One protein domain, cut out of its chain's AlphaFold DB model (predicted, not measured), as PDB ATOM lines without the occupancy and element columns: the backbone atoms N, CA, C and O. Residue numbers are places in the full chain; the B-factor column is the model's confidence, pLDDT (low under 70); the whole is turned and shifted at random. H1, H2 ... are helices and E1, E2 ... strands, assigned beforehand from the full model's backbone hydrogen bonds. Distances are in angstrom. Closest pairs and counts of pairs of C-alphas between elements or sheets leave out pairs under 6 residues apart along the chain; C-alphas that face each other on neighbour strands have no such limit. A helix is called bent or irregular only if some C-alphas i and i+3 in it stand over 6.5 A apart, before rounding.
ATOM      1  N   GLU A 166     206.061 308.637 170.690       59.31
ATOM      2  CA  GLU A 166     206.414 308.205 169.336       59.31
ATOM      3  C   GLU A 166     206.439 306.672 169.266       59.31
ATOM      4  O   GLU A 166     207.117 306.001 170.050       59.31
ATOM      5  N   ILE A 167     205.667 306.116 168.330       55.03
ATOM      6  CA  ILE A 167     205.602 304.677 168.057       55.03
ATOM      7  C   ILE A 167     206.429 304.430 166.798       55.03
ATOM      8  O   ILE A 167     206.071 304.911 165.724       55.03
ATOM      9  N   HIS A 168     207.526 303.685 166.908       52.81
ATOM     10  CA  HIS A 168     208.254 303.244 165.719       52.81
ATOM     11  C   HIS A 168     207.534 302.040 165.090       52.81
ATOM     12  O   HIS A 168     207.079 301.139 165.800       52.81
ATOM     13  N   ASN A 169     207.358 302.092 163.764       45.28
ATOM     14  CA  ASN A 169     206.418 301.309 162.948       45.28
ATOM     15  C   ASN A 169     206.756 299.805 162.833       45.28
ATOM     16  O   ASN A 169     206.906 299.265 161.741       45.28
ATOM     17  N   GLU A 170     206.802 299.095 163.956       45.94
ATOM     18  CA  GLU A 170     206.881 297.636 163.991       45.94
ATOM     19  C   GLU A 170     205.651 297.015 164.670       45.94
ATOM     20  O   GLU A 170     205.031 297.632 165.544       45.94
ATOM     21  N   PRO A 171     205.226 295.802 164.262       46.44
ATOM     22  CA  PRO A 171     204.093 295.130 164.886       46.44
ATOM     23  C   PRO A 171     204.325 294.942 166.391       46.44
ATOM     24  O   PRO A 171     205.416 294.589 166.820       46.44
ATOM     25  N   VAL A 172     203.267 295.109 167.193       46.97
ATOM     26  CA  VAL A 172     203.277 294.953 168.666       46.97
ATOM     27  C   VAL A 172     203.797 293.571 169.107       46.97
ATOM     28  O   VAL A 172     204.298 293.435 170.214       46.97
ATOM     29  N   MET A 173     203.754 292.570 168.220       41.53
ATOM     30  CA  MET A 173     204.264 291.202 168.425       41.53
ATOM     31  C   MET A 173     205.666 290.961 167.818       41.53
ATOM     32  O   MET A 173     206.197 289.857 167.908       41.53
ATOM     33  N   GLY A 174     206.259 291.966 167.167       41.88
ATOM     34  CA  GLY A 174     207.612 291.935 166.610       41.88
ATOM     35  C   GLY A 174     208.662 292.248 167.676       41.88
ATOM     36  O   GLY A 174     208.432 293.059 168.572       41.88
ATOM     37  N   LYS A 175     209.823 291.593 167.606       42.16
ATOM     38  CA  LYS A 175     210.869 291.638 168.644       42.16
ATOM     39  C   LYS A 175     211.432 293.046 168.943       42.16
ATOM     40  O   LYS A 175     212.105 293.184 169.965       42.16
ATOM     41  N   GLU A 176     211.123 294.079 168.147       43.34
ATOM     42  CA  GLU A 176     211.699 295.428 168.281       43.34
ATOM     43  C   GLU A 176     210.689 296.594 168.242       43.34
ATOM     44  O   GLU A 176     211.006 297.685 167.775       43.34
ATOM     45  N   CYS A 177     209.486 296.441 168.810       40.53
ATOM     46  CA  CYS A 177     208.640 297.617 169.050       40.53
ATOM     47  C   CYS A 177     209.351 298.582 170.029       40.53
ATOM     48  O   CYS A 177     209.721 298.188 171.134       40.53
ATOM     49  N   LYS A 178     209.580 299.830 169.608       53.50
ATOM     50  CA  LYS A 178     210.274 300.877 170.376       53.50
ATOM     51  C   LYS A 178     209.292 302.012 170.658       53.50
ATOM     52  O   LYS A 178     208.768 302.616 169.723       53.50
ATOM     53  N   LEU A 179     209.029 302.274 171.938       57.41
ATOM     54  CA  LEU A 179     208.278 303.449 172.394       57.41
ATOM     55  C   LEU A 179     209.269 304.508 172.859       57.41
ATOM     56  O   LEU A 179     210.046 304.239 173.776       57.41
ATOM     57  N   THR A 180     209.209 305.688 172.249       55.91
ATOM     58  CA  THR A 180     210.107 306.805 172.546       55.91
ATOM     59  C   THR A 180     209.315 307.927 173.218       55.91
ATOM     60  O   THR A 180     208.320 308.407 172.674       55.91
ATOM     61  N   TYR A 181     209.740 308.329 174.420       60.84
ATOM     62  CA  TYR A 181     209.130 309.423 175.188       60.84
ATOM     63  C   TYR A 181     209.916 310.726 174.995       60.84
ATOM     64  O   TYR A 181     211.127 310.750 175.230       60.84
ATOM     65  N   LYS A 182     209.233 311.831 174.670       60.47
ATOM     66  CA  LYS A 182     209.836 313.179 174.633       60.47
ATOM     67  C   LYS A 182     210.102 313.713 176.050       60.47
ATOM     68  O   LYS A 182     209.280 314.410 176.644       60.47
ATOM     69  N   TYR A 183     211.269 313.379 176.605       60.91
ATOM     70  CA  TYR A 183     211.640 313.628 178.008       60.91
ATOM     71  C   TYR A 183     211.665 315.114 178.406       60.91
ATOM     72  O   TYR A 183     211.146 315.476 179.461       60.91
ATOM     73  N   GLN A 184     212.239 315.978 177.561       57.28
ATOM     74  CA  GLN A 184     212.425 317.408 177.858       57.28
ATOM     75  C   GLN A 184     211.096 318.145 178.048       57.28
ATOM     76  O   GLN A 184     210.966 318.992 178.931       57.28
ATOM     77  N   LEU A 185     210.100 317.792 177.236       57.06
ATOM     78  CA  LEU A 185     208.757 318.353 177.303       57.06
ATOM     79  C   LEU A 185     208.044 317.893 178.584       57.06
ATOM     80  O   LEU A 185     207.473 318.702 179.314       57.06
ATOM     81  N   LEU A 186     208.148 316.603 178.904       63.62
ATOM     82  CA  LEU A 186     207.459 315.999 180.039       63.62
ATOM     83  C   LEU A 186     208.061 316.407 181.398       63.62
ATOM     84  O   LEU A 186     207.312 316.647 182.341       63.62
ATOM     85  N   GLU A 187     209.387 316.564 181.507       63.56
ATOM     86  CA  GLU A 187     210.040 317.094 182.722       63.56
ATOM     87  C   GLU A 187     209.594 318.532 183.025       63.56
ATOM     88  O   GLU A 187     209.318 318.859 184.178       63.56
ATOM     89  N   LYS A 188     209.468 319.373 181.991       59.34
ATOM     90  CA  LYS A 188     209.039 320.771 182.129       59.34
ATOM     91  C   LYS A 188     207.551 320.897 182.491       59.34
ATOM     92  O   LYS A 188     207.192 321.797 183.245       59.34
ATOM     93  N   MET A 189     206.692 319.990 182.013       60.84
ATOM     94  CA  MET A 189     205.250 320.017 182.304       60.84
ATOM     95  C   MET A 189     204.856 319.401 183.656       60.84
ATOM     96  O   MET A 189     203.841 319.792 184.230       60.84
ATOM     97  N   LEU A 190     205.631 318.456 184.199       66.75
ATOM     98  CA  LEU A 190     205.253 317.710 185.409       66.75
ATOM     99  C   LEU A 190     205.014 318.592 186.659       66.75
ATOM    100  O   LEU A 190     203.979 318.416 187.305       66.75
ATOM    101  N   PRO A 191     205.917 319.528 187.026       65.31
ATOM    102  CA  PRO A 191     205.726 320.386 188.198       65.31
ATOM    103  C   PRO A 191     204.452 321.257 188.147       65.31
ATOM    104  O   PRO A 191     203.650 321.156 189.079       65.31
ATOM    105  N   PRO A 192     204.171 322.027 187.071       60.41
ATOM    106  CA  PRO A 192     202.948 322.832 187.003       60.41
ATOM    107  C   PRO A 192     201.667 321.982 186.937       60.41
ATOM    108  O   PRO A 192     200.635 322.389 187.474       60.41
ATOM    109  N   MET A 193     201.718 320.771 186.361       62.00
ATOM    110  CA  MET A 193     200.583 319.834 186.384       62.00
ATOM    111  C   MET A 193     200.274 319.292 187.788       62.00
ATOM    112  O   MET A 193     199.123 318.975 188.092       62.00
ATOM    113  N   ALA A 194     201.288 319.172 188.650       65.06
ATOM    114  CA  ALA A 194     201.130 318.712 190.028       65.06
ATOM    115  C   ALA A 194     200.602 319.814 190.965       65.06
ATOM    116  O   ALA A 194     199.831 319.533 191.894       65.06
ATOM    117  N   GLU A 195     201.000 321.061 190.718       66.62
ATOM    118  CA  GLU A 195     200.607 322.222 191.517       66.62
ATOM    119  C   GLU A 195     199.180 322.693 191.186       66.62
ATOM    120  O   GLU A 195     198.400 322.950 192.106       66.62
ATOM    121  N   GLY A 196     198.781 322.691 189.907       64.44
ATOM    122  CA  GLY A 196     197.456 323.145 189.472       64.44
ATOM    123  C   GLY A 196     196.314 322.152 189.773       64.44
ATOM    124  O   GLY A 196     196.335 321.035 189.255       64.44
ATOM    125  N   PRO A 197     195.257 322.527 190.527       63.34
ATOM    126  CA  PRO A 197     194.179 321.607 190.916       63.34
ATOM    127  C   PRO A 197     193.392 321.040 189.723       63.34
ATOM    128  O   PRO A 197     192.998 319.876 189.757       63.34
ATOM    129  N   GLN A 198     193.217 321.820 188.651       59.53
ATOM    130  CA  GLN A 198     192.526 321.387 187.428       59.53
ATOM    131  C   GLN A 198     193.363 320.401 186.587       59.53
ATOM    132  O   GLN A 198     192.818 319.518 185.927       59.53
ATOM    133  N   LEU A 199     194.695 320.495 186.667       62.62
ATOM    134  CA  LEU A 199     195.644 319.706 185.873       62.62
ATOM    135  C   LEU A 199     195.997 318.359 186.509       62.62
ATOM    136  O   LEU A 199     196.454 317.451 185.817       62.62
ATOM    137  N   ARG A 200     195.724 318.179 187.808       70.88
ATOM    138  CA  ARG A 200     195.986 316.915 188.517       70.88
ATOM    139  C   ARG A 200     195.274 315.721 187.895       70.88
ATOM    140  O   ARG A 200     195.793 314.609 187.940       70.88
ATOM    141  N   GLN A 201     194.107 315.939 187.290       70.06
ATOM    142  CA  GLN A 201     193.379 314.880 186.592       70.06
ATOM    143  C   GLN A 201     194.152 314.343 185.384       70.06
ATOM    144  O   GLN A 201     193.991 313.178 185.033       70.06
ATOM    145  N   LEU A 202     195.009 315.163 184.777       67.44
ATOM    146  CA  LEU A 202     195.787 314.789 183.606       67.44
ATOM    147  C   LEU A 202     197.035 313.965 183.951       67.44
ATOM    148  O   LEU A 202     197.555 313.244 183.105       67.44
ATOM    149  N   LEU A 203     197.468 313.969 185.217       69.75
ATOM    150  CA  LEU A 203     198.508 313.052 185.699       69.75
ATOM    151  C   LEU A 203     198.084 311.579 185.587       69.75
ATOM    152  O   LEU A 203     198.949 310.711 185.512       69.75
ATOM    153  N   ARG A 204     196.771 311.292 185.538       68.75
ATOM    154  CA  ARG A 204     196.231 309.943 185.282       68.75
ATOM    155  C   ARG A 204     196.437 309.471 183.842       68.75
ATOM    156  O   ARG A 204     196.117 308.326 183.535       68.75
ATOM    157  N   HIS A 205     196.934 310.325 182.946       70.56
ATOM    158  CA  HIS A 205     197.213 309.916 181.579       70.56
ATOM    159  C   HIS A 205     198.269 308.799 181.579       70.56
ATOM    160  O   HIS A 205     199.320 308.955 182.208       70.56
ATOM    161  N   PRO A 206     198.051 307.677 180.873       68.00
ATOM    162  CA  PRO A 206     198.917 306.510 181.007       68.00
ATOM    163  C   PRO A 206     200.348 306.774 180.521       68.00
ATOM    164  O   PRO A 206     201.263 306.143 181.030       68.00
ATOM    165  N   VAL A 207     200.567 307.740 179.615       69.31
ATOM    166  CA  VAL A 207     201.912 308.214 179.210       69.31
ATOM    167  C   VAL A 207     202.669 308.839 180.387       69.31
ATOM    168  O   VAL A 207     203.866 308.611 180.553       69.31
ATOM    169  N   VAL A 208     201.974 309.618 181.220       71.19
ATOM    170  CA  VAL A 208     202.544 310.261 182.410       71.19
ATOM    171  C   VAL A 208     202.803 309.204 183.481       71.19
ATOM    172  O   VAL A 208     203.895 309.139 184.040       71.19
ATOM    173  N   GLU A 209     201.840 308.313 183.717       71.56
ATOM    174  CA  GLU A 209     201.966 307.244 184.708       71.56
ATOM    175  C   GLU A 209     203.159 306.314 184.427       71.56
ATOM    176  O   GLU A 209     203.930 306.000 185.342       71.56
ATOM    177  N   THR A 210     203.355 305.900 183.172       69.06
ATOM    178  CA  THR A 210     204.467 305.016 182.794       69.06
ATOM    179  C   THR A 210     205.806 305.726 182.787       69.06
ATOM    180  O   THR A 210     206.812 305.147 183.192       69.06
ATOM    181  N   PHE A 211     205.835 306.997 182.402       73.94
ATOM    182  CA  PHE A 211     207.033 307.810 182.533       73.94
ATOM    183  C   PHE A 211     207.476 307.946 183.996       73.94
ATOM    184  O   PHE A 211     208.649 307.746 184.323       73.94
ATOM    185  N   LEU A 212     206.531 308.226 184.897       74.12
ATOM    186  CA  LEU A 212     206.789 308.318 186.331       74.12
ATOM    187  C   LEU A 212     207.268 306.992 186.925       74.12
ATOM    188  O   LEU A 212     208.181 306.997 187.754       74.12
ATOM    189  N   SER A 213     206.686 305.860 186.520       72.06
ATOM    190  CA  SER A 213     207.107 304.550 187.028       72.06
ATOM    191  C   SER A 213     208.520 304.186 186.567       72.06
ATOM    192  O   SER A 213     209.323 303.726 187.382       72.06
ATOM    193  N   LEU A 214     208.876 304.487 185.315       71.75
ATOM    194  CA  LEU A 214     210.232 304.305 184.791       71.75
ATOM    195  C   LEU A 214     211.259 305.178 185.524       71.75
ATOM    196  O   LEU A 214     212.307 304.677 185.938       71.75
ATOM    197  N   LYS A 215     210.948 306.462 185.746       74.81
ATOM    198  CA  LYS A 215     211.812 307.367 186.520       74.81
ATOM    199  C   LYS A 215     211.995 306.896 187.957       74.81
ATOM    200  O   LYS A 215     213.119 306.855 188.458       74.81
ATOM    201  N   TRP A 216     210.911 306.481 188.607       78.81
ATOM    202  CA  TRP A 216     210.966 305.962 189.968       78.81
ATOM    203  C   TRP A 216     211.884 304.740 190.079       78.81
ATOM    204  O   TRP A 216     212.672 304.669 191.013       78.81
ATOM    205  N   GLN A 217     211.876 303.812 189.116       76.00
ATOM    206  CA  GLN A 217     212.772 302.645 189.153       76.00
ATOM    207  C   GLN A 217     214.259 303.018 189.117       76.00
ATOM    208  O   GLN A 217     215.063 302.333 189.749       76.00
ATOM    209  N   LYS A 218     214.619 304.106 188.424       74.12
ATOM    210  CA  LYS A 218     215.995 304.616 188.382       74.12
ATOM    211  C   LYS A 218     216.382 305.332 189.685       74.12
ATOM    212  O   LYS A 218     217.512 305.203 190.142       74.12
ATOM    213  N   ILE A 219     215.445 306.056 190.301       75.44
ATOM    214  CA  ILE A 219     215.708 306.937 191.452       75.44
ATOM    215  C   ILE A 219     215.476 306.250 192.812       75.44
ATOM    216  O   ILE A 219     216.077 306.644 193.813       75.44
ATOM    217  N   LYS A 220     214.658 305.188 192.874       80.38
ATOM    218  CA  LYS A 220     214.270 304.516 194.129       80.38
ATOM    219  C   LYS A 220     215.469 304.101 194.979       80.38
ATOM    220  O   LYS A 220     215.391 304.161 196.198       80.38
ATOM    221  N   LEU A 221     216.577 303.700 194.349       82.94
ATOM    222  CA  LEU A 221     217.767 303.237 195.056       82.94
ATOM    223  C   LEU A 221     218.393 304.370 195.885       82.94
ATOM    224  O   LEU A 221     218.700 304.161 197.051       82.94
ATOM    225  N   PHE A 222     218.502 305.575 195.318       81.81
ATOM    226  CA  PHE A 222     219.000 306.755 196.032       81.81
ATOM    227  C   PHE A 222     218.105 307.107 197.226       81.81
ATOM    228  O   PHE A 222     218.599 307.364 198.318       81.81
ATOM    229  N   TYR A 223     216.785 307.041 197.032       84.12
ATOM    230  CA  TYR A 223     215.822 307.261 198.108       84.12
ATOM    231  C   TYR A 223     215.973 306.238 199.249       84.12
ATOM    232  O   TYR A 223     215.990 306.620 200.414       84.12
ATOM    233  N   PHE A 224     216.115 304.945 198.936       86.62
ATOM    234  CA  PHE A 224     216.311 303.916 199.963       86.62
ATOM    235  C   PHE A 224     217.648 304.061 200.695       86.62
ATOM    236  O   PHE A 224     217.689 303.808 201.894       86.62
ATOM    237  N   PHE A 225     218.713 304.501 200.017       87.56
ATOM    238  CA  PHE A 225     219.979 304.822 200.679       87.56
ATOM    239  C   PHE A 225     219.838 305.989 201.660       87.56
ATOM    240  O   PHE A 225     220.321 305.894 202.784       87.56
ATOM    241  N   ASP A 226     219.141 307.056 201.265       86.56
ATOM    242  CA  ASP A 226     218.868 308.210 202.128       86.56
ATOM    243  C   ASP A 226     218.021 307.827 203.356       86.56
ATOM    244  O   ASP A 226     218.344 308.190 204.488       86.56
ATOM    245  N   LEU A 227     216.978 307.017 203.145       90.00
ATOM    246  CA  LEU A 227     216.147 306.484 204.225       90.00
ATOM    247  C   LEU A 227     216.949 305.567 205.158       90.00
ATOM    248  O   LEU A 227     216.830 305.678 206.373       90.00
ATOM    249  N   ALA A 228     217.781 304.678 204.610       91.62
ATOM    250  CA  ALA A 228     218.617 303.782 205.402       91.62
ATOM    251  C   ALA A 228     219.641 304.557 206.241       91.62
ATOM    252  O   ALA A 228     219.799 304.263 207.423       91.62
ATOM    253  N   PHE A 229     220.286 305.578 205.666       92.38
ATOM    254  CA  PHE A 229     221.184 306.474 206.398       92.38
ATOM    255  C   PHE A 229     220.468 307.145 207.579       92.38
ATOM    256  O   PHE A 229     220.989 307.152 208.695       92.38
ATOM    257  N   TYR A 230     219.246 307.640 207.358       93.62
ATOM    258  CA  TYR A 230     218.441 308.250 208.413       93.62
ATOM    259  C   TYR A 230     218.024 307.251 209.507       93.62
ATOM    260  O   TYR A 230     218.124 307.556 210.694       93.62
ATOM    261  N   VAL A 231     217.610 306.035 209.135       95.00
ATOM    262  CA  VAL A 231     217.260 304.976 210.100       95.00
ATOM    263  C   VAL A 231     218.475 304.567 210.935       95.00
ATOM    264  O   VAL A 231     218.346 304.389 212.143       95.00
ATOM    265  N   ILE A 232     219.664 304.467 210.334       94.69
ATOM    266  CA  ILE A 232     220.905 304.187 211.072       94.69
ATOM    267  C   ILE A 232     221.181 305.297 212.092       94.69
ATOM    268  O   ILE A 232     221.444 304.995 213.254       94.69
ATOM    269  N   PHE A 233     221.069 306.568 211.692       95.06
ATOM    270  CA  PHE A 233     221.182 307.700 212.615       95.06
ATOM    271  C   PHE A 233     220.179 307.599 213.773       95.06
ATOM    272  O   PHE A 233     220.569 307.732 214.929       95.06
ATOM    273  N   LEU A 234     218.908 307.312 213.479       95.69
ATOM    274  CA  LEU A 234     217.856 307.171 214.486       95.69
ATOM    275  C   LEU A 234     218.169 306.053 215.488       95.69
ATOM    276  O   LEU A 234     218.011 306.244 216.694       95.69
ATOM    277  N   LEU A 235     218.628 304.893 215.010       94.69
ATOM    278  CA  LEU A 235     219.006 303.769 215.869       94.69
ATOM    279  C   LEU A 235     220.219 304.108 216.744       94.69
ATOM    280  O   LEU A 235     220.233 303.773 217.923       94.69
ATOM    281  N   ILE A 236     221.213 304.818 216.201       93.06
ATOM    282  CA  ILE A 236     222.373 305.277 216.977       93.06
ATOM    283  C   ILE A 236     221.947 306.316 218.022       93.06
ATOM    284  O   ILE A 236     222.368 306.217 219.170       93.06
ATOM    285  N   LEU A 237     221.098 307.285 217.666       92.12
ATOM    286  CA  LEU A 237     220.601 308.316 218.583       92.12
ATOM    287  C   LEU A 237     219.787 307.707 219.731       92.12
ATOM    288  O   LEU A 237     220.010 308.031 220.895       92.12
ATOM    289  N   THR A 238     218.858 306.809 219.407       92.12
ATOM    290  CA  THR A 238     218.029 306.122 220.408       92.12
ATOM    291  C   THR A 238     218.878 305.239 221.318       92.12
ATOM    292  O   THR A 238     218.716 305.298 222.535       92.12
ATOM    293  N   ALA A 239     219.839 304.493 220.762       88.81
ATOM    294  CA  ALA A 239     220.786 303.708 221.550       88.81
ATOM    295  C   ALA A 239     221.677 304.590 222.438       88.81
ATOM    296  O   ALA A 239     221.903 304.241 223.595       88.81
ATOM    297  N   TYR A 240     222.156 305.735 221.932       86.31
ATOM    298  CA  TYR A 240     222.959 306.690 222.701       86.31
ATOM    299  C   TYR A 240     222.206 307.173 223.933       86.31
ATOM    300  O   TYR A 240     222.725 307.059 225.040       86.31
ATOM    301  N   ILE A 241     220.983 307.674 223.743       85.69
ATOM    302  CA  ILE A 241     220.199 308.253 224.833       85.69
ATOM    303  C   ILE A 241     219.845 307.173 225.861       85.69
ATOM    304  O   ILE A 241     220.179 307.337 227.033       85.69
ATOM    305  N   MET A 242     219.321 306.022 225.426       82.88
ATOM    306  CA  MET A 242     218.973 304.918 226.332       82.88
ATOM    307  C   MET A 242     220.178 304.412 227.143       82.88
ATOM    308  O   MET A 242     220.087 304.282 228.360       82.88
ATOM    309  N   LEU A 243     221.333 304.177 226.506       77.38
ATOM    310  CA  LEU A 243     222.534 303.686 227.199       77.38
ATOM    311  C   LEU A 243     223.211 304.760 228.062       77.38
ATOM    312  O   LEU A 243     223.911 304.436 229.024       77.38
ATOM    313  N   SER A 244     223.035 306.040 227.727       69.56
ATOM    314  CA  SER A 244     223.533 307.145 228.548       69.56
ATOM    315  C   SER A 244     222.739 307.318 229.844       69.56
ATOM    316  O   SER A 244     223.322 307.720 230.849       69.56
ATOM    317  N   GLU A 245     221.446 306.975 229.848       59.91
ATOM    318  CA  GLU A 245     220.577 307.073 231.026       59.91
ATOM    319  C   GLU A 245     220.772 305.894 231.989       59.91
ATOM    320  O   GLU A 245     220.849 306.098 233.205       59.91
ATOM    321  N   THR A 246     220.937 304.671 231.466       51.06
ATOM    322  CA  THR A 246     221.039 303.439 232.276       51.06
ATOM    323  C   THR A 246     222.291 303.353 233.144       51.06
ATOM    324  O   THR A 246     222.310 302.597 234.112       51.06
ATOM    325  N   ASN A 247     223.335 304.122 232.832       48.53
ATOM    326  CA  ASN A 247     224.601 304.092 233.569       48.53
ATOM    327  C   ASN A 247     224.640 305.050 234.767       48.53
ATOM    328  O   ASN A 247     225.682 305.209 235.405       48.53
ATOM    329  N   SER A 248     223.503 305.659 235.105       45.91
ATOM    330  CA  SER A 248     223.336 306.394 236.353       45.91
ATOM    331  C   SER A 248     223.327 305.385 237.502       45.91
ATOM    332  O   SER A 248     222.276 304.875 237.897       45.91
ATOM    333  N   THR A 249     224.505 305.056 238.036       40.12
ATOM    334  CA  THR A 249     224.562 304.389 239.335       40.12
ATOM    335  C   THR A 249     223.785 305.266 240.318       40.12
ATOM    336  O   THR A 249     223.967 306.489 240.315       40.12
ATOM    337  N   PRO A 250     222.875 304.711 241.134       42.50
ATOM    338  CA  PRO A 250     222.300 305.475 242.219       42.50
ATOM    339  C   PRO A 250     223.457 305.827 243.153       42.50
ATOM    340  O   PRO A 250     223.867 305.024 243.988       42.50
ATOM    341  N   VAL A 282     216.618 312.256 244.101       40.53
ATOM    342  CA  VAL A 282     217.395 313.138 243.225       40.53
ATOM    343  C   VAL A 282     218.294 312.229 242.399       40.53
ATOM    344  O   VAL A 282     219.390 311.860 242.818       40.53
ATOM    345  N   VAL A 283     217.784 311.791 241.251       40.25
ATOM    346  CA  VAL A 283     218.579 311.050 240.274       40.25
ATOM    347  C   VAL A 283     219.588 312.034 239.687       40.25
ATOM    348  O   VAL A 283     219.239 312.916 238.906       40.25
ATOM    349  N   LYS A 284     220.854 311.930 240.104       37.72
ATOM    350  CA  LYS A 284     221.957 312.618 239.432       37.72
ATOM    351  C   LYS A 284     222.259 311.866 238.132       37.72
ATOM    352  O   LYS A 284     222.959 310.862 238.142       37.72
ATOM    353  N   TYR A 285     221.698 312.336 237.024       41.81
ATOM    354  CA  TYR A 285     221.957 311.838 235.671       41.81
ATOM    355  C   TYR A 285     223.367 312.208 235.176       41.81
ATOM    356  O   TYR A 285     223.540 313.140 234.393       41.81
ATOM    357  N   THR A 286     224.417 311.486 235.561       41.81
ATOM    358  CA  THR A 286     225.728 311.659 234.909       41.81
ATOM    359  C   THR A 286     225.695 311.101 233.481       41.81
ATOM    360  O   THR A 286     226.255 310.048 233.186       41.81
ATOM    361  N   MET A 287     225.022 311.801 232.567       44.19
ATOM    362  CA  MET A 287     225.137 311.556 231.136       44.19
ATOM    363  C   MET A 287     226.537 311.981 230.695       44.19
ATOM    364  O   MET A 287     226.851 313.171 230.710       44.19
ATOM    365  N   GLY A 288     227.359 311.014 230.284       47.50
ATOM    366  CA  GLY A 288     228.557 311.297 229.493       47.50
ATOM    367  C   GLY A 288     229.885 310.695 229.947       47.50
ATOM    368  O   GLY A 288     230.860 310.953 229.247       47.50
ATOM    369  N   ASP A 289     229.953 309.904 231.024       50.53
ATOM    370  CA  ASP A 289     231.219 309.243 231.421       50.53
ATOM    371  C   ASP A 289     231.240 307.722 231.179       50.53
ATOM    372  O   ASP A 289     232.311 307.127 231.107       50.53
ATOM    373  N   SER A 290     230.083 307.079 230.968       53.75
ATOM    374  CA  SER A 290     230.000 305.621 230.732       53.75
ATOM    375  C   SER A 290     229.352 305.226 229.403       53.75
ATOM    376  O   SER A 290     229.261 304.040 229.095       53.75
ATOM    377  N   SER A 291     228.881 306.186 228.596       62.81
ATOM    378  CA  SER A 291     228.440 305.870 227.235       62.81
ATOM    379  C   SER A 291     229.654 305.436 226.408       62.81
ATOM    380  O   SER A 291     230.667 306.140 226.438       62.81
ATOM    381  N   PRO A 292     229.584 304.329 225.651       73.62
ATOM    382  CA  PRO A 292     230.710 303.890 224.844       73.62
ATOM    383  C   PRO A 292     231.171 304.998 223.888       73.62
ATOM    384  O   PRO A 292     230.387 305.476 223.067       73.62
ATOM    385  N   LEU A 293     232.454 305.374 223.962       79.88
ATOM    386  CA  LEU A 293     233.052 306.416 223.114       79.88
ATOM    387  C   LEU A 293     232.792 306.169 221.621       79.88
ATOM    388  O   LEU A 293     232.544 307.112 220.875       79.88
ATOM    389  N   TRP A 294     232.784 304.902 221.194       84.88
ATOM    390  CA  TRP A 294     232.501 304.529 219.808       84.88
ATOM    391  C   TRP A 294     231.105 304.972 219.357       84.88
ATOM    392  O   TRP A 294     230.955 305.467 218.245       84.88
ATOM    393  N   LEU A 295     230.095 304.862 220.221       86.00
ATOM    394  CA  LEU A 295     228.714 305.197 219.889       86.00
ATOM    395  C   LEU A 295     228.548 306.713 219.772       86.00
ATOM    396  O   LEU A 295     227.927 307.196 218.829       86.00
ATOM    397  N   TRP A 296     229.191 307.468 220.665       86.50
ATOM    398  CA  TRP A 296     229.239 308.928 220.583       86.50
ATOM    399  C   TRP A 296     229.938 309.416 219.304       86.50
ATOM    400  O   TRP A 296     229.416 310.291 218.615       86.50
ATOM    401  N   VAL A 297     231.069 308.808 218.926       88.69
ATOM    402  CA  VAL A 297     231.757 309.120 217.661       88.69
ATOM    403  C   VAL A 297     230.871 308.786 216.455       88.69
ATOM    404  O   VAL A 297     230.737 309.608 215.550       88.69
ATOM    405  N   CYS A 298     230.208 307.625 216.444       91.62
ATOM    406  CA  CYS A 298     229.256 307.262 215.391       91.62
ATOM    407  C   CYS A 298     228.077 308.247 215.297       91.62
ATOM    408  O   CYS A 298     227.652 308.600 214.191       91.62
ATOM    409  N   LEU A 299     227.566 308.727 216.436       91.56
ATOM    410  CA  LEU A 299     226.511 309.737 216.481       91.56
ATOM    411  C   LEU A 299     226.991 311.065 215.889       91.56
ATOM    412  O   LEU A 299     226.290 311.648 215.069       91.56
ATOM    413  N   LEU A 300     228.200 311.521 216.226       90.81
ATOM    414  CA  LEU A 300     228.759 312.746 215.651       90.81
ATOM    415  C   LEU A 300     228.984 312.645 214.142       90.81
ATOM    416  O   LEU A 300     228.684 313.592 213.422       90.81
ATOM    417  N   ILE A 301     229.482 311.506 213.651       92.44
ATOM    418  CA  ILE A 301     229.685 311.286 212.213       92.44
ATOM    419  C   ILE A 301     228.343 311.333 211.470       92.44
ATOM    420  O   ILE A 301     228.221 312.003 210.444       92.44
ATOM    421  N   SER A 302     227.322 310.649 211.989       92.81
ATOM    422  CA  SER A 302     225.987 310.650 211.378       92.81
ATOM    423  C   SER A 302     225.298 312.018 211.475       92.81
ATOM    424  O   SER A 302     224.712 312.469 210.489       92.81
ATOM    425  N   LEU A 303     225.457 312.734 212.594       93.31
ATOM    426  CA  LEU A 303     224.992 314.113 212.765       93.31
ATOM    427  C   LEU A 303     225.677 315.067 211.780       93.31
ATOM    428  O   LEU A 303     224.999 315.873 211.152       93.31
ATOM    429  N   ALA A 304     226.992 314.947 211.585       93.06
ATOM    430  CA  ALA A 304     227.736 315.731 210.599       93.06
ATOM    431  C   ALA A 304     227.268 315.445 209.161       93.06
ATOM    432  O   ALA A 304     227.183 316.354 208.333       93.06
ATOM    433  N   GLY A 305     226.917 314.193 208.855       91.75
ATOM    434  CA  GLY A 305     226.304 313.837 207.575       91.75
ATOM    435  C   GLY A 305     224.940 314.507 207.375       91.75
ATOM    436  O   GLY A 305     224.683 315.069 206.308       91.75
ATOM    437  N   LEU A 306     224.089 314.514 208.408       92.12
ATOM    438  CA  LEU A 306     222.796 315.203 208.371       92.12
ATOM    439  C   LEU A 306     222.949 316.719 208.249       92.12
ATOM    440  O   LEU A 306     222.286 317.316 207.408       92.12
ATOM    441  N   THR A 307     223.846 317.342 209.016       91.75
ATOM    442  CA  THR A 307     224.075 318.791 208.934       91.75
ATOM    443  C   THR A 307     224.597 319.187 207.560       91.75
ATOM    444  O   THR A 307     224.104 320.145 206.976       91.75
ATOM    445  N   THR A 308     225.522 318.414 206.986       90.50
ATOM    446  CA  THR A 308     226.043 318.662 205.634       90.50
ATOM    447  C   THR A 308     224.940 318.544 204.584       90.50
ATOM    448  O   THR A 308     224.814 319.409 203.715       90.50
ATOM    449  N   ARG A 309     224.103 317.500 204.676       88.06
ATOM    450  CA  ARG A 309     222.933 317.329 203.805       88.06
ATOM    451  C   ARG A 309     221.962 318.505 203.935       88.06
ATOM    452  O   ARG A 309     221.420 318.952 202.926       88.06
ATOM    453  N   GLU A 310     221.741 319.003 205.145       90.25
ATOM    454  CA  GLU A 310     220.778 320.072 205.401       90.25
ATOM    455  C   GLU A 310     221.278 321.437 204.945       90.25
ATOM    456  O   GLU A 310     220.554 322.184 204.292       90.25
ATOM    457  N   ILE A 311     222.558 321.716 205.168       88.69
ATOM    458  CA  ILE A 311     223.241 322.893 204.635       88.69
ATOM    459  C   ILE A 311     223.175 322.889 203.100       88.69
ATOM    460  O   ILE A 311     222.865 323.913 202.492       88.69
ATOM    461  N   PHE A 312     223.391 321.734 202.460       86.19
ATOM    462  CA  PHE A 312     223.249 321.603 201.008       86.19
ATOM    463  C   PHE A 312     221.820 321.916 200.534       86.19
ATOM    464  O   PHE A 312     221.641 322.643 199.558       86.19
ATOM    465  N   GLN A 313     220.795 321.432 201.240       84.94
ATOM    466  CA  GLN A 313     219.399 321.759 200.932       84.94
ATOM    467  C   GLN A 313     219.089 323.250 201.138       84.94
ATOM    468  O   GLN A 313     218.436 323.859 200.287       84.94
ATOM    469  N   LEU A 314     219.586 323.853 202.218       86.12
ATOM    470  CA  LEU A 314     219.416 325.276 202.512       86.12
ATOM    471  C   LEU A 314     219.993 326.152 201.391       86.12
ATOM    472  O   LEU A 314     219.320 327.074 200.931       86.12
ATOM    473  N   PHE A 315     221.194 325.835 200.894       84.81
ATOM    474  CA  PHE A 315     221.805 326.569 199.781       84.81
ATOM    475  C   PHE A 315     221.007 326.455 198.477       84.81
ATOM    476  O   PHE A 315     220.905 327.433 197.739       84.81
ATOM    477  N   LEU A 316     220.423 325.288 198.189       79.81
ATOM    478  CA  LEU A 316     219.684 325.064 196.945       79.81
ATOM    479  C   LEU A 316     218.303 325.728 196.923       79.81
ATOM    480  O   LEU A 316     217.867 326.197 195.873       79.81
ATOM    481  N   TYR A 317     217.599 325.738 198.056       74.38
ATOM    482  CA  TYR A 317     216.211 326.212 198.134       74.38
ATOM    483  C   TYR A 317     216.068 327.608 198.765       74.38
ATOM    484  O   TYR A 317     214.997 328.213 198.666       74.38
ATOM    485  N   GLY A 318     217.127 328.148 199.381       80.69
ATOM    486  CA  GLY A 318     217.226 329.536 199.830       80.69
ATOM    487  C   GLY A 318     216.055 329.990 200.705       80.69
ATOM    488  O   GLY A 318     215.838 329.478 201.797       80.69
ATOM    489  N   ARG A 319     215.278 330.975 200.236       74.12
ATOM    490  CA  ARG A 319     214.145 331.537 201.000       74.12
ATOM    491  C   ARG A 319     212.946 330.598 201.095       74.12
ATOM    492  O   ARG A 319     212.281 330.576 202.125       74.12
ATOM    493  N   THR A 320     212.681 329.804 200.059       75.12
ATOM    494  CA  THR A 320     211.556 328.853 200.042       75.12
ATOM    495  C   THR A 320     211.733 327.755 201.092       75.12
ATOM    496  O   THR A 320     210.758 327.210 201.598       75.12
ATOM    497  N   TYR A 321     212.981 327.470 201.462       78.81
ATOM    498  CA  TYR A 321     213.333 326.498 202.487       78.81
ATOM    499  C   TYR A 321     212.788 326.874 203.879       78.81
ATOM    500  O   TYR A 321     212.190 326.029 204.544       78.81
ATOM    501  N   ILE A 322     212.943 328.138 204.298       76.62
ATOM    502  CA  ILE A 322     212.624 328.610 205.665       76.62
ATOM    503  C   ILE A 322     211.124 328.495 205.974       76.62
ATOM    504  O   ILE A 322     210.735 328.279 207.116       76.62
ATOM    505  N   TRP A 323     210.272 328.586 204.953       79.38
ATOM    506  CA  TRP A 323     208.816 328.504 205.102       79.38
ATOM    507  C   TRP A 323     208.266 327.074 205.137       79.38
ATOM    508  O   TRP A 323     207.062 326.881 205.299       79.38
ATOM    509  N   SER A 324     209.117 326.057 204.986       82.94
ATOM    510  CA  SER A 324     208.678 324.663 205.029       82.94
ATOM    511  C   SER A 324     208.825 324.068 206.433       82.94
ATOM    512  O   SER A 324     209.918 323.995 206.991       82.94
ATOM    513  N   LEU A 325     207.702 323.609 207.000       83.31
ATOM    514  CA  LEU A 325     207.660 323.041 208.354       83.31
ATOM    515  C   LEU A 325     208.531 321.784 208.498       83.31
ATOM    516  O   LEU A 325     209.149 321.601 209.539       83.31
ATOM    517  N   GLU A 326     208.624 320.947 207.456       84.75
ATOM    518  CA  GLU A 326     209.480 319.745 207.467       84.75
ATOM    519  C   GLU A 326     210.955 320.109 207.686       84.75
ATOM    520  O   GLU A 326     211.619 319.534 208.542       84.75
ATOM    521  N   ASN A 327     211.456 321.116 206.968       88.44
ATOM    522  CA  ASN A 327     212.853 321.523 207.084       88.44
ATOM    523  C   ASN A 327     213.120 322.230 208.424       88.44
ATOM    524  O   ASN A 327     214.170 322.047 209.037       88.44
ATOM    525  N   GLY A 328     212.136 322.984 208.930       89.25
ATOM    526  CA  GLY A 328     212.180 323.539 210.284       89.25
ATOM    527  C   GLY A 328     212.323 322.452 211.355       89.25
ATOM    528  O   GLY A 328     213.202 322.555 212.211       89.25
ATOM    529  N   LEU A 329     211.527 321.378 211.278       90.88
ATOM    530  CA  LEU A 329     211.622 320.236 212.200       90.88
ATOM    531  C   LEU A 329     213.001 319.562 212.148       90.88
ATOM    532  O   LEU A 329     213.536 319.198 213.194       90.88
ATOM    533  N   GLN A 330     213.615 319.458 210.966       91.25
ATOM    534  CA  GLN A 330     214.969 318.914 210.810       91.25
ATOM    535  C   GLN A 330     216.043 319.802 211.456       91.25
ATOM    536  O   GLN A 330     216.944 319.284 212.114       91.25
ATOM    537  N   ILE A 331     215.937 321.133 211.352       92.25
ATOM    538  CA  ILE A 331     216.844 322.056 212.057       92.25
ATOM    539  C   ILE A 331     216.689 321.917 213.574       92.25
ATOM    540  O   ILE A 331     217.686 321.848 214.298       92.25
ATOM    541  N   VAL A 332     215.451 321.842 214.074       93.94
ATOM    542  CA  VAL A 332     215.199 321.639 215.509       93.94
ATOM    543  C   VAL A 332     215.756 320.286 215.966       93.94
ATOM    544  O   VAL A 332     216.381 320.209 217.019       93.94
ATOM    545  N   LEU A 333     215.637 319.234 215.154       95.12
ATOM    546  CA  LEU A 333     216.244 317.933 215.436       95.12
ATOM    547  C   LEU A 333     217.779 318.010 215.502       95.12
ATOM    548  O   LEU A 333     218.378 317.515 216.455       95.12
ATOM    549  N   ILE A 334     218.430 318.646 214.524       94.00
ATOM    550  CA  ILE A 334     219.894 318.801 214.490       94.00
ATOM    551  C   ILE A 334     220.386 319.595 215.706       94.00
ATOM    552  O   ILE A 334     221.362 319.217 216.348       94.00
ATOM    553  N   THR A 335     219.701 320.683 216.050       92.94
ATOM    554  CA  THR A 335     220.075 321.516 217.202       92.94
ATOM    555  C   THR A 335     219.839 320.793 218.528       92.94
ATOM    556  O   THR A 335     220.733 320.783 219.372       92.94
ATOM    557  N   ALA A 336     218.703 320.111 218.700       92.56
ATOM    558  CA  ALA A 336     218.410 319.341 219.908       92.56
ATOM    559  C   ALA A 336     219.391 318.174 220.105       92.56
ATOM    560  O   ALA A 336     219.880 317.949 221.211       92.56
ATOM    561  N   THR A 337     219.742 317.467 219.028       92.00
ATOM    562  CA  THR A 337     220.720 316.370 219.075       92.00
ATOM    563  C   THR A 337     222.131 316.873 219.352       92.00
ATOM    564  O   THR A 337     222.817 316.283 220.184       92.00
ATOM    565  N   LEU A 338     222.535 318.004 218.761       91.06
ATOM    566  CA  LEU A 338     223.815 318.649 219.052       91.06
ATOM    567  C   LEU A 338     223.922 319.050 220.528       91.06
ATOM    568  O   LEU A 338     224.933 318.759 221.165       91.06
ATOM    569  N   VAL A 339     222.891 319.683 221.097       88.06
ATOM    570  CA  VAL A 339     222.870 320.054 222.524       88.06
ATOM    571  C   VAL A 339     222.867 318.810 223.416       88.06
ATOM    572  O   VAL A 339     223.550 318.790 224.435       88.06
ATOM    573  N   SER A 340     222.168 317.747 223.013       84.81
ATOM    574  CA  SER A 340     222.131 316.486 223.754       84.81
ATOM    575  C   SER A 340     223.486 315.770 223.801       84.81
ATOM    576  O   SER A 340     223.806 315.175 224.826       84.81
ATOM    577  N   CYS A 341     224.255 315.759 222.705       80.38
ATOM    578  CA  CYS A 341     225.517 315.014 222.626       80.38
ATOM    579  C   CYS A 341     226.755 315.859 222.956       80.38
ATOM    580  O   CYS A 341     227.831 315.306 223.194       80.38
ATOM    581  N   SER A 342     226.640 317.187 222.943       75.56
ATOM    582  CA  SER A 342     227.739 318.090 223.278       75.56
ATOM    583  C   SER A 342     227.785 318.383 224.777       75.56
ATOM    584  O   SER A 342     226.767 318.541 225.444       75.56
ATOM    585  N   ARG A 343     228.998 318.544 225.314       71.75
ATOM    586  CA  ARG A 343     229.214 319.084 226.668       71.75
ATOM    587  C   ARG A 343     229.083 320.620 226.708       71.75
ATOM    588  O   ARG A 343     229.614 321.244 227.613       71.75
ATOM    589  N   LEU A 344     228.409 321.232 225.723       70.19
ATOM    590  CA  LEU A 344     228.196 322.687 225.662       70.19
ATOM    591  C   LEU A 344     227.313 323.179 226.814       70.19
ATOM    592  O   LEU A 344     227.487 324.296 227.287       70.19
ATOM    593  N   VAL A 345     226.370 322.344 227.261       76.19
ATOM    594  CA  VAL A 345     225.493 322.640 228.395       76.19
ATOM    595  C   VAL A 345     225.880 321.741 229.566       76.19
ATOM    596  O   VAL A 345     225.620 320.534 229.564       76.19
ATOM    597  N   GLU A 346     226.499 322.344 230.580       70.19
ATOM    598  CA  GLU A 346     226.891 321.661 231.821       70.19
ATOM    599  C   GLU A 346     225.660 321.210 232.623       70.19
ATOM    600  O   GLU A 346     225.664 320.134 233.229       70.19
ATOM    601  N   ASN A 347     224.566 321.979 232.540       78.50
ATOM    602  CA  ASN A 347     223.298 321.678 233.195       78.50
ATOM    603  C   ASN A 347     222.670 320.389 232.657       78.50
ATOM    604  O   ASN A 347     222.127 320.313 231.554       78.50
ATOM    605  N   MET A 348     222.705 319.383 233.515       72.19
ATOM    606  CA  MET A 348     222.223 318.032 233.275       72.19
ATOM    607  C   MET A 348     220.724 317.956 232.963       72.19
ATOM    608  O   MET A 348     220.325 317.222 232.066       72.19
ATOM    609  N   GLU A 349     219.907 318.745 233.663       77.62
ATOM    610  CA  GLU A 349     218.453 318.790 233.458       77.62
ATOM    611  C   GLU A 349     218.101 319.358 232.079       77.62
ATOM    612  O   GLU A 349     217.299 318.785 231.347       77.62
ATOM    613  N   ILE A 350     218.774 320.440 231.676       82.25
ATOM    614  CA  ILE A 350     218.576 321.062 230.363       82.25
ATOM    615  C   ILE A 350     218.950 320.071 229.258       82.25
ATOM    616  O   ILE A 350     218.190 319.892 228.309       82.25
ATOM    617  N   ARG A 351     220.085 319.379 229.400       82.12
ATOM    618  CA  ARG A 351     220.523 318.362 228.438       82.12
ATOM    619  C   ARG A 351     219.494 317.239 228.285       82.12
ATOM    620  O   ARG A 351     219.161 316.902 227.153       82.12
ATOM    621  N   LEU A 352     218.939 316.742 229.394       83.06
ATOM    622  CA  LEU A 352     217.888 315.719 229.383       83.06
ATOM    623  C   LEU A 352     216.639 316.190 228.622       83.06
ATOM    624  O   LEU A 352     216.111 315.452 227.792       83.06
ATOM    625  N   HIS A 353     216.188 317.431 228.842       87.50
ATOM    626  CA  HIS A 353     215.055 317.987 228.095       87.50
ATOM    627  C   HIS A 353     215.304 317.978 226.578       87.50
ATOM    628  O   HIS A 353     214.429 317.562 225.816       87.50
ATOM    629  N   PHE A 354     216.502 318.370 226.130       89.19
ATOM    630  CA  PHE A 354     216.865 318.316 224.709       89.19
ATOM    631  C   PHE A 354     216.976 316.883 224.173       89.19
ATOM    632  O   PHE A 354     216.568 316.647 223.037       89.19
ATOM    633  N   SER A 355     217.453 315.918 224.968       89.19
ATOM    634  CA  SER A 355     217.483 314.496 224.592       89.19
ATOM    635  C   SER A 355     216.078 313.942 224.341       89.19
ATOM    636  O   SER A 355     215.836 313.314 223.309       89.19
ATOM    637  N   VAL A 356     215.129 314.225 225.238       90.69
ATOM    638  CA  VAL A 356     213.731 313.781 225.099       90.69
ATOM    639  C   VAL A 356     213.086 314.395 223.854       90.69
ATOM    640  O   VAL A 356     212.476 313.684 223.053       90.69
ATOM    641  N   VAL A 357     213.274 315.702 223.644       91.94
ATOM    642  CA  VAL A 357     212.773 316.399 222.449       91.94
ATOM    643  C   VAL A 357     213.396 315.824 221.174       91.94
ATOM    644  O   VAL A 357     212.683 315.578 220.202       91.94
ATOM    645  N   ALA A 358     214.702 315.550 221.177       93.62
ATOM    646  CA  ALA A 358     215.405 314.966 220.041       93.62
ATOM    647  C   ALA A 358     214.851 313.590 219.648       93.62
ATOM    648  O   ALA A 358     214.657 313.346 218.459       93.62
ATOM    649  N   ILE A 359     214.549 312.708 220.612       93.69
ATOM    650  CA  ILE A 359     213.961 311.387 220.320       93.69
ATOM    651  C   ILE A 359     212.612 311.545 219.631       93.69
ATOM    652  O   ILE A 359     212.395 310.961 218.569       93.69
ATOM    653  N   VAL A 360     211.705 312.330 220.219       95.00
ATOM    654  CA  VAL A 360     210.350 312.500 219.678       95.00
ATOM    655  C   VAL A 360     210.413 313.078 218.265       95.00
ATOM    656  O   VAL A 360     209.789 312.539 217.352       95.00
ATOM    657  N   LEU A 361     211.219 314.123 218.056       94.56
ATOM    658  CA  LEU A 361     211.394 314.732 216.739       94.56
ATOM    659  C   LEU A 361     212.017 313.771 215.721       94.56
ATOM    660  O   LEU A 361     211.593 313.770 214.568       94.56
ATOM    661  N   ALA A 362     212.974 312.929 216.124       95.19
ATOM    662  CA  ALA A 362     213.605 311.965 215.225       95.19
ATOM    663  C   ALA A 362     212.610 310.900 214.731       95.19
ATOM    664  O   ALA A 362     212.574 310.563 213.548       95.19
ATOM    665  N   TRP A 363     211.745 310.392 215.610       95.12
ATOM    666  CA  TRP A 363     210.709 309.440 215.203       95.12
ATOM    667  C   TRP A 363     209.611 310.093 214.357       95.12
ATOM    668  O   TRP A 363     209.170 309.499 213.371       95.12
ATOM    669  N   VAL A 364     209.197 311.322 214.683       92.62
ATOM    670  CA  VAL A 364     208.246 312.085 213.854       92.62
ATOM    671  C   VAL A 364     208.817 312.316 212.456       92.62
ATOM    672  O   VAL A 364     208.128 312.086 211.462       92.62
ATOM    673  N   GLU A 365     210.086 312.703 212.353       91.38
ATOM    674  CA  GLU A 365     210.737 312.923 211.065       91.38
ATOM    675  C   GLU A 365     210.908 311.619 210.269       91.38
ATOM    676  O   GLU A 365     210.706 311.632 209.056       91.38
ATOM    677  N   LEU A 366     211.142 310.466 210.913       92.19
ATOM    678  CA  LEU A 366     211.087 309.167 210.224       92.19
ATOM    679  C   LEU A 366     209.726 308.949 209.553       92.19
ATOM    680  O   LEU A 366     209.655 308.526 208.397       92.19
ATOM    681  N   VAL A 367     208.641 309.232 210.273       90.31
ATOM    682  CA  VAL A 367     207.271 309.078 209.773       90.31
ATOM    683  C   VAL A 367     207.021 310.039 208.598       90.31
ATOM    684  O   VAL A 367     206.510 309.622 207.555       90.31
ATOM    685  N   LEU A 368     207.481 311.292 208.694       86.94
ATOM    686  CA  LEU A 368     207.414 312.283 207.610       86.94
ATOM    687  C   LEU A 368     208.240 311.883 206.376       86.94
ATOM    688  O   LEU A 368     207.744 311.994 205.250       86.94
ATOM    689  N   MET A 369     209.462 311.377 206.567       84.62
ATOM    690  CA  MET A 369     210.304 310.851 205.491       84.62
ATOM    691  C   MET A 369     209.656 309.641 204.825       84.62
ATOM    692  O   MET A 369     209.577 309.591 203.600       84.62
ATOM    693  N   SER A 370     209.129 308.705 205.614       85.00
ATOM    694  CA  SER A 370     208.428 307.511 205.135       85.00
ATOM    695  C   SER A 370     207.232 307.862 204.237       85.00
ATOM    696  O   SER A 370     206.998 307.211 203.215       85.00
ATOM    697  N   GLY A 371     206.553 308.978 204.528       80.81
ATOM    698  CA  GLY A 371     205.480 309.554 203.709       80.81
ATOM    699  C   GLY A 371     205.872 310.019 202.311       80.81
ATOM    700  O   GLY A 371     205.009 310.392 201.522       80.81
ATOM    701  N   ARG A 372     207.153 309.990 201.956       79.38
ATOM    702  CA  ARG A 372     207.607 310.268 200.590       79.38
ATOM    703  C   ARG A 372     207.499 309.020 199.705       79.38
ATOM    704  O   ARG A 372     207.440 309.147 198.483       79.38
ATOM    705  N   PRO A 531     208.159 296.543 174.560       52.59
ATOM    706  CA  PRO A 531     207.015 295.867 175.169       52.59
ATOM    707  C   PRO A 531     207.139 294.336 175.215       52.59
ATOM    708  O   PRO A 531     206.527 293.704 176.069       52.59
ATOM    709  N   ASN A 532     207.964 293.751 174.342       51.91
ATOM    710  CA  ASN A 532     208.154 292.302 174.212       51.91
ATOM    711  C   ASN A 532     209.293 291.731 175.071       51.91
ATOM    712  O   ASN A 532     209.653 290.564 174.921       51.91
ATOM    713  N   ARG A 533     209.873 292.535 175.970       52.88
ATOM    714  CA  ARG A 533     210.856 292.091 176.967       52.88
ATOM    715  C   ARG A 533     210.259 292.203 178.374       52.88
ATOM    716  O   ARG A 533     209.428 293.085 178.595       52.88
ATOM    717  N   PRO A 534     210.661 291.342 179.329       48.19
ATOM    718  CA  PRO A 534     210.259 291.502 180.720       48.19
ATOM    719  C   PRO A 534     210.770 292.853 181.229       48.19
ATOM    720  O   PRO A 534     211.967 293.047 181.433       48.19
ATOM    721  N   ASN A 535     209.848 293.796 181.396       52.94
ATOM    722  CA  ASN A 535     210.129 295.144 181.871       52.94
ATOM    723  C   ASN A 535     209.566 295.326 183.280       52.94
ATOM    724  O   ASN A 535     208.622 294.654 183.684       52.94
ATOM    725  N   SER A 536     210.097 296.302 184.012       50.19
ATOM    726  CA  SER A 536     209.679 296.648 185.378       50.19
ATOM    727  C   SER A 536     208.298 297.325 185.483       50.19
ATOM    728  O   SER A 536     207.941 297.819 186.553       50.19
ATOM    729  N   ILE A 537     207.525 297.375 184.391       53.84
ATOM    730  CA  ILE A 537     206.208 298.021 184.325       53.84
ATOM    731  C   ILE A 537     205.120 297.000 184.668       53.84
ATOM    732  O   ILE A 537     205.088 295.902 184.116       53.84
ATOM    733  N   GLY A 538     204.200 297.380 185.558       54.00
ATOM    734  CA  GLY A 538     203.043 296.557 185.910       54.00
ATOM    735  C   GLY A 538     202.133 296.282 184.706       54.00
ATOM    736  O   GLY A 538     201.899 297.150 183.863       54.00
ATOM    737  N   THR A 539     201.574 295.074 184.645       52.19
ATOM    738  CA  THR A 539     200.724 294.587 183.541       52.19
ATOM    739  C   THR A 539     199.501 295.474 183.267       52.19
ATOM    740  O   THR A 539     199.053 295.581 182.126       52.19
ATOM    741  N   THR A 540     198.982 296.160 184.288       52.56
ATOM    742  CA  THR A 540     197.842 297.088 184.205       52.56
ATOM    743  C   THR A 540     198.187 298.392 183.484       52.56
ATOM    744  O   THR A 540     197.480 298.780 182.553       52.56
ATOM    745  N   GLN A 541     199.302 299.028 183.849       54.59
ATOM    746  CA  GLN A 541     199.796 300.262 183.222       54.59
ATOM    747  C   GLN A 541     200.124 300.038 181.744       54.59
ATOM    748  O   GLN A 541     199.778 300.838 180.874       54.59
ATOM    749  N   PHE A 542     200.725 298.884 181.450       56.94
ATOM    750  CA  PHE A 542     201.040 298.482 180.089       56.94
ATOM    751  C   PHE A 542     199.781 298.260 179.234       56.94
ATOM    752  O   PHE A 542     199.731 298.685 178.081       56.94
ATOM    753  N   ARG A 543     198.714 297.675 179.798       55.00
ATOM    754  CA  ARG A 543     197.430 297.479 179.100       55.00
ATOM    755  C   ARG A 543     196.741 298.802 178.756       55.00
ATOM    756  O   ARG A 543     196.137 298.913 177.690       55.00
ATOM    757  N   SER A 544     196.842 299.799 179.634       53.81
ATOM    758  CA  SER A 544     196.322 301.153 179.394       53.81
ATOM    759  C   SER A 544     197.095 301.872 178.287       53.81
ATOM    760  O   SER A 544     196.475 302.451 177.397       53.81
ATOM    761  N   LEU A 545     198.427 301.752 178.261       58.75
ATOM    762  CA  LEU A 545     199.239 302.224 177.134       58.75
ATOM    763  C   LEU A 545     198.888 301.514 175.826       58.75
ATOM    764  O   LEU A 545     198.781 302.162 174.790       58.75
ATOM    765  N   LEU A 546     198.657 300.199 175.861       58.56
ATOM    766  CA  LEU A 546     198.310 299.417 174.673       58.56
ATOM    767  C   LEU A 546     197.013 299.914 174.011       58.56
ATOM    768  O   LEU A 546     196.899 299.901 172.786       58.56
ATOM    769  N   LYS A 547     196.044 300.392 174.807       58.09
ATOM    770  CA  LYS A 547     194.813 301.016 174.294       58.09
ATOM    771  C   LYS A 547     195.103 302.314 173.535       58.09
ATOM    772  O   LYS A 547     194.513 302.520 172.478       58.09
ATOM    773  N   ILE A 548     196.020 303.150 174.026       57.88
ATOM    774  CA  ILE A 548     196.444 304.380 173.333       57.88
ATOM    775  C   ILE A 548     197.231 304.051 172.068       57.88
ATOM    776  O   ILE A 548     196.959 304.613 171.012       57.88
ATOM    777  N   ILE A 549     198.144 303.084 172.142       56.66
ATOM    778  CA  ILE A 549     198.921 302.610 170.991       56.66
ATOM    779  C   ILE A 549     197.980 302.096 169.890       56.66
ATOM    780  O   ILE A 549     198.132 302.462 168.727       56.66
ATOM    781  N   ASN A 550     196.948 301.325 170.249       54.03
ATOM    782  CA  ASN A 550     195.928 300.869 169.300       54.03
ATOM    783  C   ASN A 550     195.048 302.012 168.763       54.03
ATOM    784  O   ASN A 550     194.670 301.971 167.593       54.03
ATOM    785  N   LYS A 551     194.755 303.041 169.573       51.59
ATOM    786  CA  LYS A 551     194.026 304.254 169.153       51.59
ATOM    787  C   LYS A 551     194.838 305.073 168.137       51.59
ATOM    788  O   LYS A 551     194.288 305.454 167.110       51.59
ATOM    789  N   LYS A 552     196.144 305.270 168.363       50.88
ATOM    790  CA  LYS A 552     197.066 305.938 167.419       50.88
ATOM    791  C   LYS A 552     197.282 305.142 166.126       50.88
ATOM    792  O   LYS A 552     197.442 305.737 165.066       50.88
ATOM    793  N   ARG A 553     197.260 303.804 166.188       47.41
ATOM    794  CA  ARG A 553     197.471 302.919 165.024       47.41
ATOM    795  C   ARG A 553     196.244 302.760 164.115       47.41
ATOM    796  O   ARG A 553     196.381 302.211 163.025       47.41
ATOM    797  N   GLN A 554     195.072 303.280 164.492       37.69
ATOM    798  CA  GLN A 554     193.914 303.409 163.594       37.69
ATOM    799  C   GLN A 554     193.652 304.876 163.190       37.69
ATOM    800  O   GLN A 554     192.642 305.436 163.616       37.69
ATOM    801  N   PRO A 555     194.475 305.513 162.328       42.78
ATOM    802  CA  PRO A 555     194.171 306.863 161.850       42.78
ATOM    803  C   PRO A 555     192.865 306.942 161.033       42.78
ATOM    804  O   PRO A 555     192.212 307.977 161.048       42.78
ATOM    805  N   ASN A 556     192.455 305.847 160.368       34.03
ATOM    806  CA  ASN A 556     191.535 305.902 159.217       34.03
ATOM    807  C   ASN A 556     190.304 304.969 159.257       34.03
ATOM    808  O   ASN A 556     189.776 304.618 158.209       34.03
TER     809      ASN A 556
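Overview. This is residues 166 to 250, 282 to 372 and 531 to 556 of the 613 residues of the protein "Ion_trans domain-containing protein" of Coptotermes formosanus (UniProt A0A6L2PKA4). One long bent helix, H3, runs between two ends of an elongated domain: its arm H3b joins H4, H5 and H6 in a cluster of four helices, part aligned and part crossed, while its arm H3a lies in a small, loose end with H7, H1, H2 and the short strand E1. The printed part has 202 residues with seven named helices and one named strand, in the order E1, H1, H2, H3, H4, H5, H6, H7, and is mostly helix. It is a rod spanning 88 by 36 by 24 A, only just extended and close to loose, with a radius of gyration of the C-alphas of 25.2 A.

Arrangement. The hub is H3, residues 206 to 246, assigned as one helix by its hydrogen bonds but bent: C-alphas 218 and 221 are 7.0 A apart, and its arms H3a, 206 to 218, and H3b, 221 to 246, stand at a steep tilt of 54 degrees. H3b touches H6, residues 348 to 370, opposite ways at a shallow tilt of 25 degrees; the closest C-alphas, of Leu 234 and Ala 362, are 6.4 A apart. With residues 233 to 240 alone H3b touches H4, residues 293 to 322, opposite ways at a steep tilt of 50 degrees; the closest C-alphas, of Phe 233 and Ser 302, are 5.8 A apart. H4 is irregular, with C-alphas 316 and 319 9.4 A apart and a kink of 91 degrees near residue 316; its residues 315 to 320 stand free. H5, residues 325 to 341, forms helical hairpins with H4, closest C-alphas Tyr 321 and Asn 327 at 6.8 A, and with H6, closest C-alphas Ser 340 and Ser 355 at 5.1 A. H3a touches H7, residues 539 to 552, opposite ways at a steep tilt of 45 degrees; the closest C-alphas, of Pro 206 and Leu 545, are 5.8 A apart. H1, residues 183 to 195, only just irregular with C-alphas 188 and 191 6.9 A apart, and H2, residues 200 to 204, touch only at the corner, where the closest C-alphas, of Ala 194 and Arg 200, are 5.7 A apart. E1, residues 179 to 181, pairs with no named strand, but residues 166 to 167 pair antiparallel with its residues 179 to 180. Every O i to N i+4 pair is within hydrogen-bond range in H3a, H3b, H5, H6 and H7; in H1 it is 7 of 9, in H4 22 of 26, in H2 0 of 1, with 2 of 2 O i to N i+3 pairs.

Along the chain. H3b measures 37.4 A, from C-alpha 221 at (217.767, 303.237, 195.056) to C-alpha 246 at (221.039, 303.439, 232.276). H4 measures 34.8 A, H6 33.1 A and H5 24.2 A. H7 ends at C-alpha 552, (197.066, 305.938, 167.419).

Size, cuts and confidence. The C-alphas farthest apart, of Pro 250 and Asn 556, are 88.5 A apart. Residues 251 to 281 and 373 to 530 are not printed; the C-alpha gaps are 9.2 A and 29.2 A. Of the links that are printed whole, none is long. The mean pLDDT of the printed part is 72.4, with 83 residues under 70, among them 166 to 199 and 531 to 556.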